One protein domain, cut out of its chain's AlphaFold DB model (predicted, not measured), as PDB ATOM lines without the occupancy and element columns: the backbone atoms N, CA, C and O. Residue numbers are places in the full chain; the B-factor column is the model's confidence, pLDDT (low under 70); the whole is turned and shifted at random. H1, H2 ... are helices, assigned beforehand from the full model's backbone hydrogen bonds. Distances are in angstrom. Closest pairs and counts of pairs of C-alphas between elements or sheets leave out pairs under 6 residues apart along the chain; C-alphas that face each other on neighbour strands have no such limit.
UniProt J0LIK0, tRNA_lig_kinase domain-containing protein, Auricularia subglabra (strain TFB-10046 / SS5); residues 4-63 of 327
ATOM      1  N   HIS A   4     219.337 242.964 379.712       52.94
ATOM      2  CA  HIS A   4     220.351 242.787 380.762       52.94
ATOM      3  C   HIS A   4     220.631 241.309 381.101       52.94
ATOM      4  O   HIS A   4     221.715 241.004 381.593       52.94
ATOM      5  N   ARG A   5     219.696 240.391 380.802       45.84
ATOM      6  CA  ARG A   5     219.836 238.943 381.044       45.84
ATOM      7  C   ARG A   5     220.616 238.205 379.948       45.84
ATOM      8  O   ARG A   5     220.865 237.017 380.087       45.84
ATOM      9  N   LEU A   6     221.022 238.890 378.874       64.88
ATOM     10  CA  LEU A   6     221.733 238.313 377.720       64.88
ATOM     11  C   LEU A   6     223.225 238.680 377.681       64.88
ATOM     12  O   LEU A   6     223.835 238.682 376.617       64.88
ATOM     13  N   ARG A   7     223.823 239.011 378.832       66.31
ATOM     14  CA  ARG A   7     225.237 239.413 378.907       66.31
ATOM     15  C   ARG A   7     226.218 238.252 378.721       66.31
ATOM     16  O   ARG A   7     227.321 238.487 378.240       66.31
ATOM     17  N   ARG A   8     225.834 237.026 379.093       75.44
ATOM     18  CA  ARG A   8     226.700 235.841 378.988       75.44
ATOM     19  C   ARG A   8     226.628 235.232 377.578       75.44
ATOM     20  O   ARG A   8     225.514 235.073 377.062       75.44
ATOM     21  N   PRO A   9     227.764 234.893 376.944       72.00
ATOM     22  CA  PRO A   9     227.789 234.325 375.595       72.00
ATOM     23  C   PRO A   9     227.023 232.999 375.505       72.00
ATOM     24  O   PRO A   9     226.291 232.783 374.541       72.00
ATOM     25  N   GLU A  10     227.065 232.174 376.549       74.62
ATOM     26  CA  GLU A  10     226.333 230.908 376.641       74.62
ATOM     27  C   GLU A  10     224.817 231.140 376.635       74.62
ATOM     28  O   GLU A  10     224.067 230.425 375.973       74.62
ATOM     29  N   THR A  11     224.345 232.188 377.318       78.06
ATOM     30  CA  THR A  11     222.921 232.552 377.344       78.06
ATOM     31  C   THR A  11     222.455 233.103 375.998       78.06
ATOM     32  O   THR A  11     221.330 232.830 375.575       78.06
ATOM     33  N   ARG A  12     223.314 233.851 375.293       81.75
ATOM     34  CA  ARG A  12     223.039 234.313 373.922       81.75
ATOM     35  C   ARG A  12     222.942 233.129 372.963       81.75
ATOM     36  O   ARG A  12     222.009 233.082 372.165       81.75
ATOM     37  N   LEU A  13     223.856 232.169 373.085       84.56
ATOM     38  CA  LEU A  13     223.889 230.960 372.267       84.56
ATOM     39  C   LEU A  13     222.659 230.077 372.512       84.56
ATOM     40  O   LEU A  13     221.988 229.686 371.560       84.56
ATOM     41  N   PHE A  14     222.306 229.842 373.778       84.25
ATOM     42  CA  PHE A  14     221.101 229.096 374.140       84.25
ATOM     43  C   PHE A  14     219.833 229.777 373.618       84.25
ATOM     44  O   PHE A  14     218.977 229.116 373.039       84.25
ATOM     45  N   LYS A  15     219.725 231.107 373.750       86.06
ATOM     46  CA  LYS A  15     218.594 231.867 373.197       86.06
ATOM     47  C   LYS A  15     218.480 231.695 371.683       86.06
ATOM     48  O   LYS A  15     217.384 231.423 371.205       86.06
ATOM     49  N   LEU A  16     219.581 231.848 370.944       85.75
ATOM     50  CA  LEU A  16     219.587 231.685 369.485       85.75
ATOM     51  C   LEU A  16     219.178 230.270 369.073       85.75
ATOM     52  O   LEU A  16     218.417 230.102 368.123       85.75
ATOM     53  N   TRP A  17     219.655 229.264 369.806       91.44
ATOM     54  CA  TRP A  17     219.258 227.881 369.587       91.44
ATOM     55  C   TRP A  17     217.759 227.680 369.832       91.44
ATOM     56  O   TRP A  17     217.073 227.178 368.948       91.44
ATOM     57  N   VAL A  18     217.216 228.149 370.962       88.75
ATOM     58  CA  VAL A  18     215.773 228.048 371.254       88.75
ATOM     59  C   VAL A  18     214.936 228.784 370.205       88.75
ATOM     60  O   VAL A  18     213.925 228.253 369.759       88.75
ATOM     61  N   GLU A  19     215.339 229.987 369.786       86.62
ATOM     62  CA  GLU A  19     214.629 230.752 368.750       86.62
ATOM     63  C   GLU A  19     214.563 229.983 367.425       86.62
ATOM     64  O   GLU A  19     213.503 229.944 366.800       86.62
ATOM     65  N   ARG A  20     215.656 229.322 367.034       88.00
ATOM     66  CA  ARG A  20     215.695 228.443 365.860       88.00
ATOM     67  C   ARG A  20     214.804 227.215 366.040       88.00
ATOM     68  O   ARG A  20     214.014 226.902 365.158       88.00
ATOM     69  N   GLU A  21     214.915 226.526 367.167       89.69
ATOM     70  CA  GLU A  21     214.157 225.303 367.434       89.69
ATOM     71  C   GLU A  21     212.647 225.558 367.459       89.69
ATOM     72  O   GLU A  21     211.887 224.786 366.884       89.69
ATOM     73  N   VAL A  22     212.207 226.679 368.037       88.38
ATOM     74  CA  VAL A  22     210.793 227.095 368.025       88.38
ATOM     75  C   VAL A  22     210.301 227.400 366.605       88.38
ATOM     76  O   VAL A  22     209.124 227.190 366.317       88.38
ATOM     77  N   GLN A  23     211.174 227.896 365.722       88.62
ATOM     78  CA  GLN A  23     210.847 228.111 364.309       88.62
ATOM     79  C   GLN A  23     210.784 226.798 363.519       88.62
ATOM     80  O   GLN A  23     209.956 226.684 362.618       88.62
ATOM     81  N   CYS A  24     211.642 225.824 363.837       87.81
ATOM     82  CA  CYS A  24     211.688 224.530 363.155       87.81
ATOM     83  C   CYS A  24     210.546 223.599 363.579       87.81
ATOM     84  O   CYS A  24     209.873 223.027 362.727       87.81
ATOM     85  N   ASP A  25     210.329 223.453 364.883       87.88
ATOM     86  CA  ASP A  25     209.261 222.639 365.450       87.88
ATOM     87  C   ASP A  25     208.843 223.234 366.795       87.88
ATOM     88  O   ASP A  25     209.562 223.164 367.791       87.88
ATOM     89  N   ARG A  26     207.657 223.842 366.830       88.94
ATOM     90  CA  ARG A  26     207.116 224.457 368.043       88.94
ATOM     91  C   ARG A  26     206.497 223.437 369.000       88.94
ATOM     92  O   ARG A  26     206.551 223.664 370.209       88.94
ATOM     93  N   ALA A  27     205.945 222.335 368.484       87.69
ATOM     94  CA  ALA A  27     205.254 221.315 369.283       87.69
ATOM     95  C   ALA A  27     206.215 220.613 370.253       87.69
ATOM     96  O   ALA A  27     205.845 220.151 371.330       87.69
ATOM     97  N   GLN A  28     207.505 220.634 369.928       87.75
ATOM     98  CA  GLN A  28     208.574 220.127 370.778       87.75
ATOM     99  C   GLN A  28     208.718 220.862 372.134       87.75
ATOM    100  O   GLN A  28     209.475 220.400 373.001       87.75
ATOM    101  N   PHE A  29     208.033 222.000 372.305       88.19
ATOM    102  CA  PHE A  29     207.929 222.784 373.539       88.19
ATOM    103  C   PHE A  29     206.517 222.732 374.156       88.19
ATOM    104  O   PHE A  29     206.190 223.540 375.030       88.19
ATOM    105  N   ASP A  30     205.660 221.800 373.745       84.50
ATOM    106  CA  ASP A  30     204.340 221.648 374.353       84.50
ATOM    107  C   ASP A  30     204.459 221.219 375.824       84.50
ATOM    108  O   ASP A  30     205.286 220.391 376.210       84.50
ATOM    109  N   GLY A  31     203.660 221.850 376.689       74.06
ATOM    110  CA  GLY A  31     203.726 221.634 378.137       74.06
ATOM    111  C   GLY A  31     204.888 222.337 378.854       74.06
ATOM    112  O   GLY A  31     204.978 222.225 380.076       74.06
ATOM    113  N   PHE A  32     205.726 223.132 378.169       74.81
ATOM    114  CA  PHE A  32     206.813 223.879 378.834       74.81
ATOM    115  C   PHE A  32     206.302 224.846 379.913       74.81
ATOM    116  O   PHE A  32     206.951 225.035 380.939       74.81
ATOM    117  N   HIS A  33     205.107 225.417 379.717       72.50
ATOM    118  CA  HIS A  33     204.425 226.269 380.700       72.50
ATOM    119  C   HIS A  33     203.974 225.504 381.961       72.50
ATOM    120  O   HIS A  33     203.772 226.117 383.005       72.50
ATOM    121  N   LEU A  34     203.876 224.174 381.879       70.12
ATOM    122  CA  LEU A  34     203.618 223.249 382.991       70.12
ATOM    123  C   LEU A  34     204.913 222.591 383.499       70.12
ATOM    124  O   LEU A  34     204.868 221.589 384.204       70.12
ATOM    125  N   CYS A  35     206.079 223.129 383.125       63.12
ATOM    126  CA  CYS A  35     207.403 222.568 383.408       63.12
ATOM    127  C   CYS A  35     207.674 221.175 382.803       63.12
ATOM    128  O   CYS A  35     208.632 220.507 383.199       63.12
ATOM    129  N   HIS A  36     206.882 220.728 381.827       62.75
ATOM    130  CA  HIS A  36     207.133 219.482 381.103       62.75
ATOM    131  C   HIS A  36     208.146 219.699 379.966       62.75
ATOM    132  O   HIS A  36     208.215 220.767 379.363       62.75
ATOM    133  N   GLY A  37     208.978 218.689 379.685       74.69
ATOM    134  CA  GLY A  37     209.931 218.715 378.564       74.69
ATOM    135  C   GLY A  37     211.258 219.452 378.812       74.69
ATOM    136  O   GLY A  37     212.124 219.428 377.942       74.69
ATOM    137  N   ILE A  38     211.485 220.040 379.997       78.00
ATOM    138  CA  ILE A  38     212.710 220.814 380.310       78.00
ATOM    139  C   ILE A  38     213.985 219.966 380.154       78.00
ATOM    140  O   ILE A  38     214.955 220.412 379.542       78.00
ATOM    141  N   ILE A  39     213.987 218.729 380.668       70.31
ATOM    142  CA  ILE A  39     215.145 217.819 380.576       70.31
ATOM    143  C   ILE A  39     215.397 217.410 379.119       70.31
ATOM    144  O   ILE A  39     216.544 217.392 378.680       70.31
ATOM    145  N   ALA A  40     214.336 217.134 378.356       78.12
ATOM    146  CA  ALA A  40     214.443 216.786 376.942       78.12
ATOM    147  C   ALA A  40     215.020 217.953 376.123       78.12
ATOM    148  O   ALA A  40     215.972 217.767 375.368       78.12
ATOM    149  N   THR A  41     214.531 219.177 376.339       83.94
ATOM    150  CA  THR A  41     215.072 220.395 375.712       83.94
ATOM    151  C   THR A  41     216.532 220.635 376.079       83.94
ATOM    152  O   THR A  41     217.336 220.926 375.198       83.94
ATOM    153  N   ARG A  42     216.905 220.442 377.348       84.06
ATOM    154  CA  ARG A  42     218.301 220.527 377.792       84.06
ATOM    155  C   ARG A  42     219.187 219.503 377.076       84.06
ATOM    156  O   ARG A  42     220.256 219.857 376.594       84.06
ATOM    157  N   ASN A  43     218.755 218.247 377.001       84.12
ATOM    158  CA  ASN A  43     219.536 217.189 376.361       84.12
ATOM    159  C   ASN A  43     219.688 217.434 374.849       84.12
ATOM    160  O   ASN A  43     220.769 217.211 374.315       84.12
ATOM    161  N   ARG A  44     218.656 217.966 374.175       88.56
ATOM    162  CA  ARG A  44     218.750 218.406 372.771       88.56
ATOM    163  C   ARG A  44     219.740 219.552 372.589       88.56
ATOM    164  O   ARG A  44     220.512 219.529 371.638       88.56
ATOM    165  N   PHE A  45     219.752 220.520 373.506       89.62
ATOM    166  CA  PHE A  45     220.721 221.611 373.463       89.62
ATOM    167  C   PHE A  45     222.157 221.101 373.621       89.62
ATOM    168  O   PHE A  45     223.016 221.486 372.838       89.62
ATOM    169  N   PHE A  46     222.418 220.198 374.572       84.50
ATOM    170  CA  PHE A  46     223.751 219.607 374.734       84.50
ATOM    171  C   PHE A  46     224.170 218.762 373.526       84.50
ATOM    172  O   PHE A  46     225.264 218.953 373.010       84.50
ATOM    173  N   ALA A  47     223.276 217.927 372.992       84.31
ATOM    174  CA  ALA A  47     223.552 217.181 371.763       84.31
ATOM    175  C   ALA A  47     223.829 218.111 370.566       84.31
ATOM    176  O   ALA A  47     224.646 217.805 369.698       84.31
ATOM    177  N   TRP A  48     223.170 219.273 370.518       87.12
ATOM    178  CA  TRP A  48     223.440 220.296 369.516       87.12
ATOM    179  C   TRP A  48     224.783 221.003 369.739       87.12
ATOM    180  O   TRP A  48     225.468 221.286 368.753       87.12
ATOM    181  N   LEU A  49     225.192 221.253 370.990       81.56
ATOM    182  CA  LEU A  49     226.506 221.822 371.316       81.56
ATOM    183  C   LEU A  49     227.652 220.939 370.809       81.56
ATOM    184  O   LEU A  49     228.646 221.470 370.314       81.56
ATOM    185  N   ASP A  50     227.469 219.620 370.850       76.94
ATOM    186  CA  ASP A  50     228.439 218.639 370.350       76.94
ATOM    187  C   ASP A  50     228.441 218.518 368.809       76.94
ATOM    188  O   ASP A  50     229.307 217.866 368.220       76.94
ATOM    189  N   SER A  51     227.496 219.169 368.122       79.31
ATOM    190  CA  SER A  51     227.366 219.121 366.664       79.31
ATOM    191  C   SER A  51     228.187 220.204 365.948       79.31
ATOM    192  O   SER A  51     228.414 221.305 366.454       79.31
ATOM    193  N   ALA A  52     228.559 219.951 364.687       66.88
ATOM    194  CA  ALA A  52     229.233 220.944 363.838       66.88
ATOM    195  C   ALA A  52     228.405 222.233 363.623       66.88
ATOM    196  O   ALA A  52     228.969 223.287 363.330       66.88
ATOM    197  N   ALA A  53     227.081 222.182 363.822       66.25
ATOM    198  CA  ALA A  53     226.195 223.338 363.712       66.25
ATOM    199  C   ALA A  53     226.410 224.378 364.831       66.25
ATOM    200  O   ALA A  53     226.146 225.562 364.613       66.25
ATOM    201  N   CYS A  54     226.927 223.964 365.994       65.62
ATOM    202  CA  CYS A  54     227.273 224.861 367.098       65.62
ATOM    203  C   CYS A  54     228.460 225.771 366.744       65.62
ATOM    204  O   CYS A  54     228.418 226.975 367.003       65.62
ATOM    205  N   LYS A  55     229.479 225.236 366.053       63.12
ATOM    206  CA  LYS A  55     230.685 225.990 365.654       63.12
ATOM    207  C   LYS A  55     230.352 227.209 364.783       63.12
ATOM    208  O   LYS A  55     230.932 228.275 364.969       63.12
ATOM    209  N   ASN A  56     229.355 227.084 363.906       65.44
ATOM    210  CA  ASN A  56     228.879 228.188 363.066       65.44
ATOM    211  C   ASN A  56     228.057 229.228 363.854       65.44
ATOM    212  O   ASN A  56     228.087 230.413 363.533       65.44
ATOM    213  N   ALA A  57     227.332 228.804 364.895       65.94
ATOM    214  CA  ALA A  57     226.545 229.697 365.746       65.94
ATOM    215  C   ALA A  57     227.415 230.481 366.748       65.94
ATOM    216  O   ALA A  57     227.118 231.641 367.025       65.94
ATOM    217  N   LEU A  58     228.509 229.886 367.236       63.59
ATOM    218  CA  LEU A  58     229.512 230.550 368.081       63.59
ATOM    219  C   LEU A  58     230.163 231.744 367.364       63.59
ATOM    220  O   LEU A  58     230.169 232.848 367.909       63.59
ATOM    221  N   ALA A  59     230.572 231.569 366.102       61.53
ATOM    222  CA  ALA A  59     231.136 232.648 365.284       61.53
ATOM    223  C   ALA A  59     230.167 233.840 365.100       61.53
ATOM    224  O   ALA A  59     230.582 234.999 365.058       61.53
ATOM    225  N   ALA A  60     228.854 233.579 365.054       62.19
ATOM    226  CA  ALA A  60     227.823 234.614 364.938       62.19
ATOM    227  C   ALA A  60     227.539 235.368 366.258       62.19
ATOM    228  O   ALA A  60     227.041 236.498 366.224       62.19
ATOM    229  N   VAL A  61     227.834 234.763 367.417       62.62
ATOM    230  CA  VAL A  61     227.684 235.387 368.748       62.62
ATOM    231  C   VAL A  61     228.895 236.261 369.089       62.62
ATOM    232  O   VAL A  61     228.723 237.314 369.710       62.62
ATOM    233  N   GLU A  62     230.090 235.870 368.642       57.56
ATOM    234  CA  GLU A  62     231.334 236.632 368.822       57.56
ATOM    235  C   GLU A  62     231.430 237.842 367.876       57.56
ATOM    236  O   GLU A  62     231.878 238.907 368.294       57.56
ATOM    237  N   GLY A  63     230.910 237.739 366.646       50.75
ATOM    238  CA  GLY A  63     230.920 238.829 365.654       50.75
ATOM    239  C   GLY A  63     229.921 239.975 365.890       50.75
ATOM    240  O   GLY A  63     229.923 240.947 365.141       50.75
TER     241      GLY A  63
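Overview. This is residues 4 to 63 of the 327 residues of the protein "tRNA_lig_kinase domain-containing protein" of Auricularia subglabra (strain TFB-10046 / SS5) (UniProt J0LIK0). Look first at the longest helix, H1: it packs loosely on an L made by the other two, with H2 crossing it near Trp 17 and H3 touching its residues 9 to 13. H2 and H3 meet at the corner of that L, and residues 25 to 37, a long stretch with no named element, join the far end of H1 to H2. The printed part has 60 residues with three named helices in the order H1, H2, H3 and no named strand; its class is all helix. It is only just compact, close to loose, with a radius of gyration of the C-alphas of 12.1 A and spans of 35 by 29 by 19 A.

Arrangement. Start at H1, residues 9 to 24, which touches H3, residues 52 to 62, with residues 9 to 13 alone. Their closest C-alphas are those of Leu 13 and Val 61, 6.8 A apart, and the helices run opposite ways at a steep tilt of 56 degrees. H2, residues 38 to 49, is close to H1 but not clearly touching; the closest C-alphas, of Trp 17 and Phe 45, are 7.5 A apart. Their lines are about perpendicular, at 74 degrees. H2 and H3 are also close but not clearly touching, with the C-alphas of Trp 48 and Cys 54 closest at 6.4 A, and about perpendicular at 89 degrees. In H1 and H2 every O i to N i+4 pair is within hydrogen-bond range; in H3, 4 of 7 are.

Along the chain. Find C-alpha 9 at (227.789, 234.325, 375.595); from there H1 runs 22.6 A to C-alpha 24 at (211.688, 224.530, 363.155). H2 runs 16.5 A from C-alpha 38 to C-alpha 49. H3 runs 16.6 A from C-alpha 52 to C-alpha 62 at (231.334, 236.632, 368.822).

Size, cuts and confidence. The C-alphas farthest apart, of Leu 34 and Gly 63, are 35.9 A apart. The printed part has no cut; the link from H1 to H2 is long, that from H2 to H3 tight. In the B-factor column, the mean pLDDT of the printed part is 76.3, with residues 4 to 7, 35 to 36 and 52 to 63 under 70.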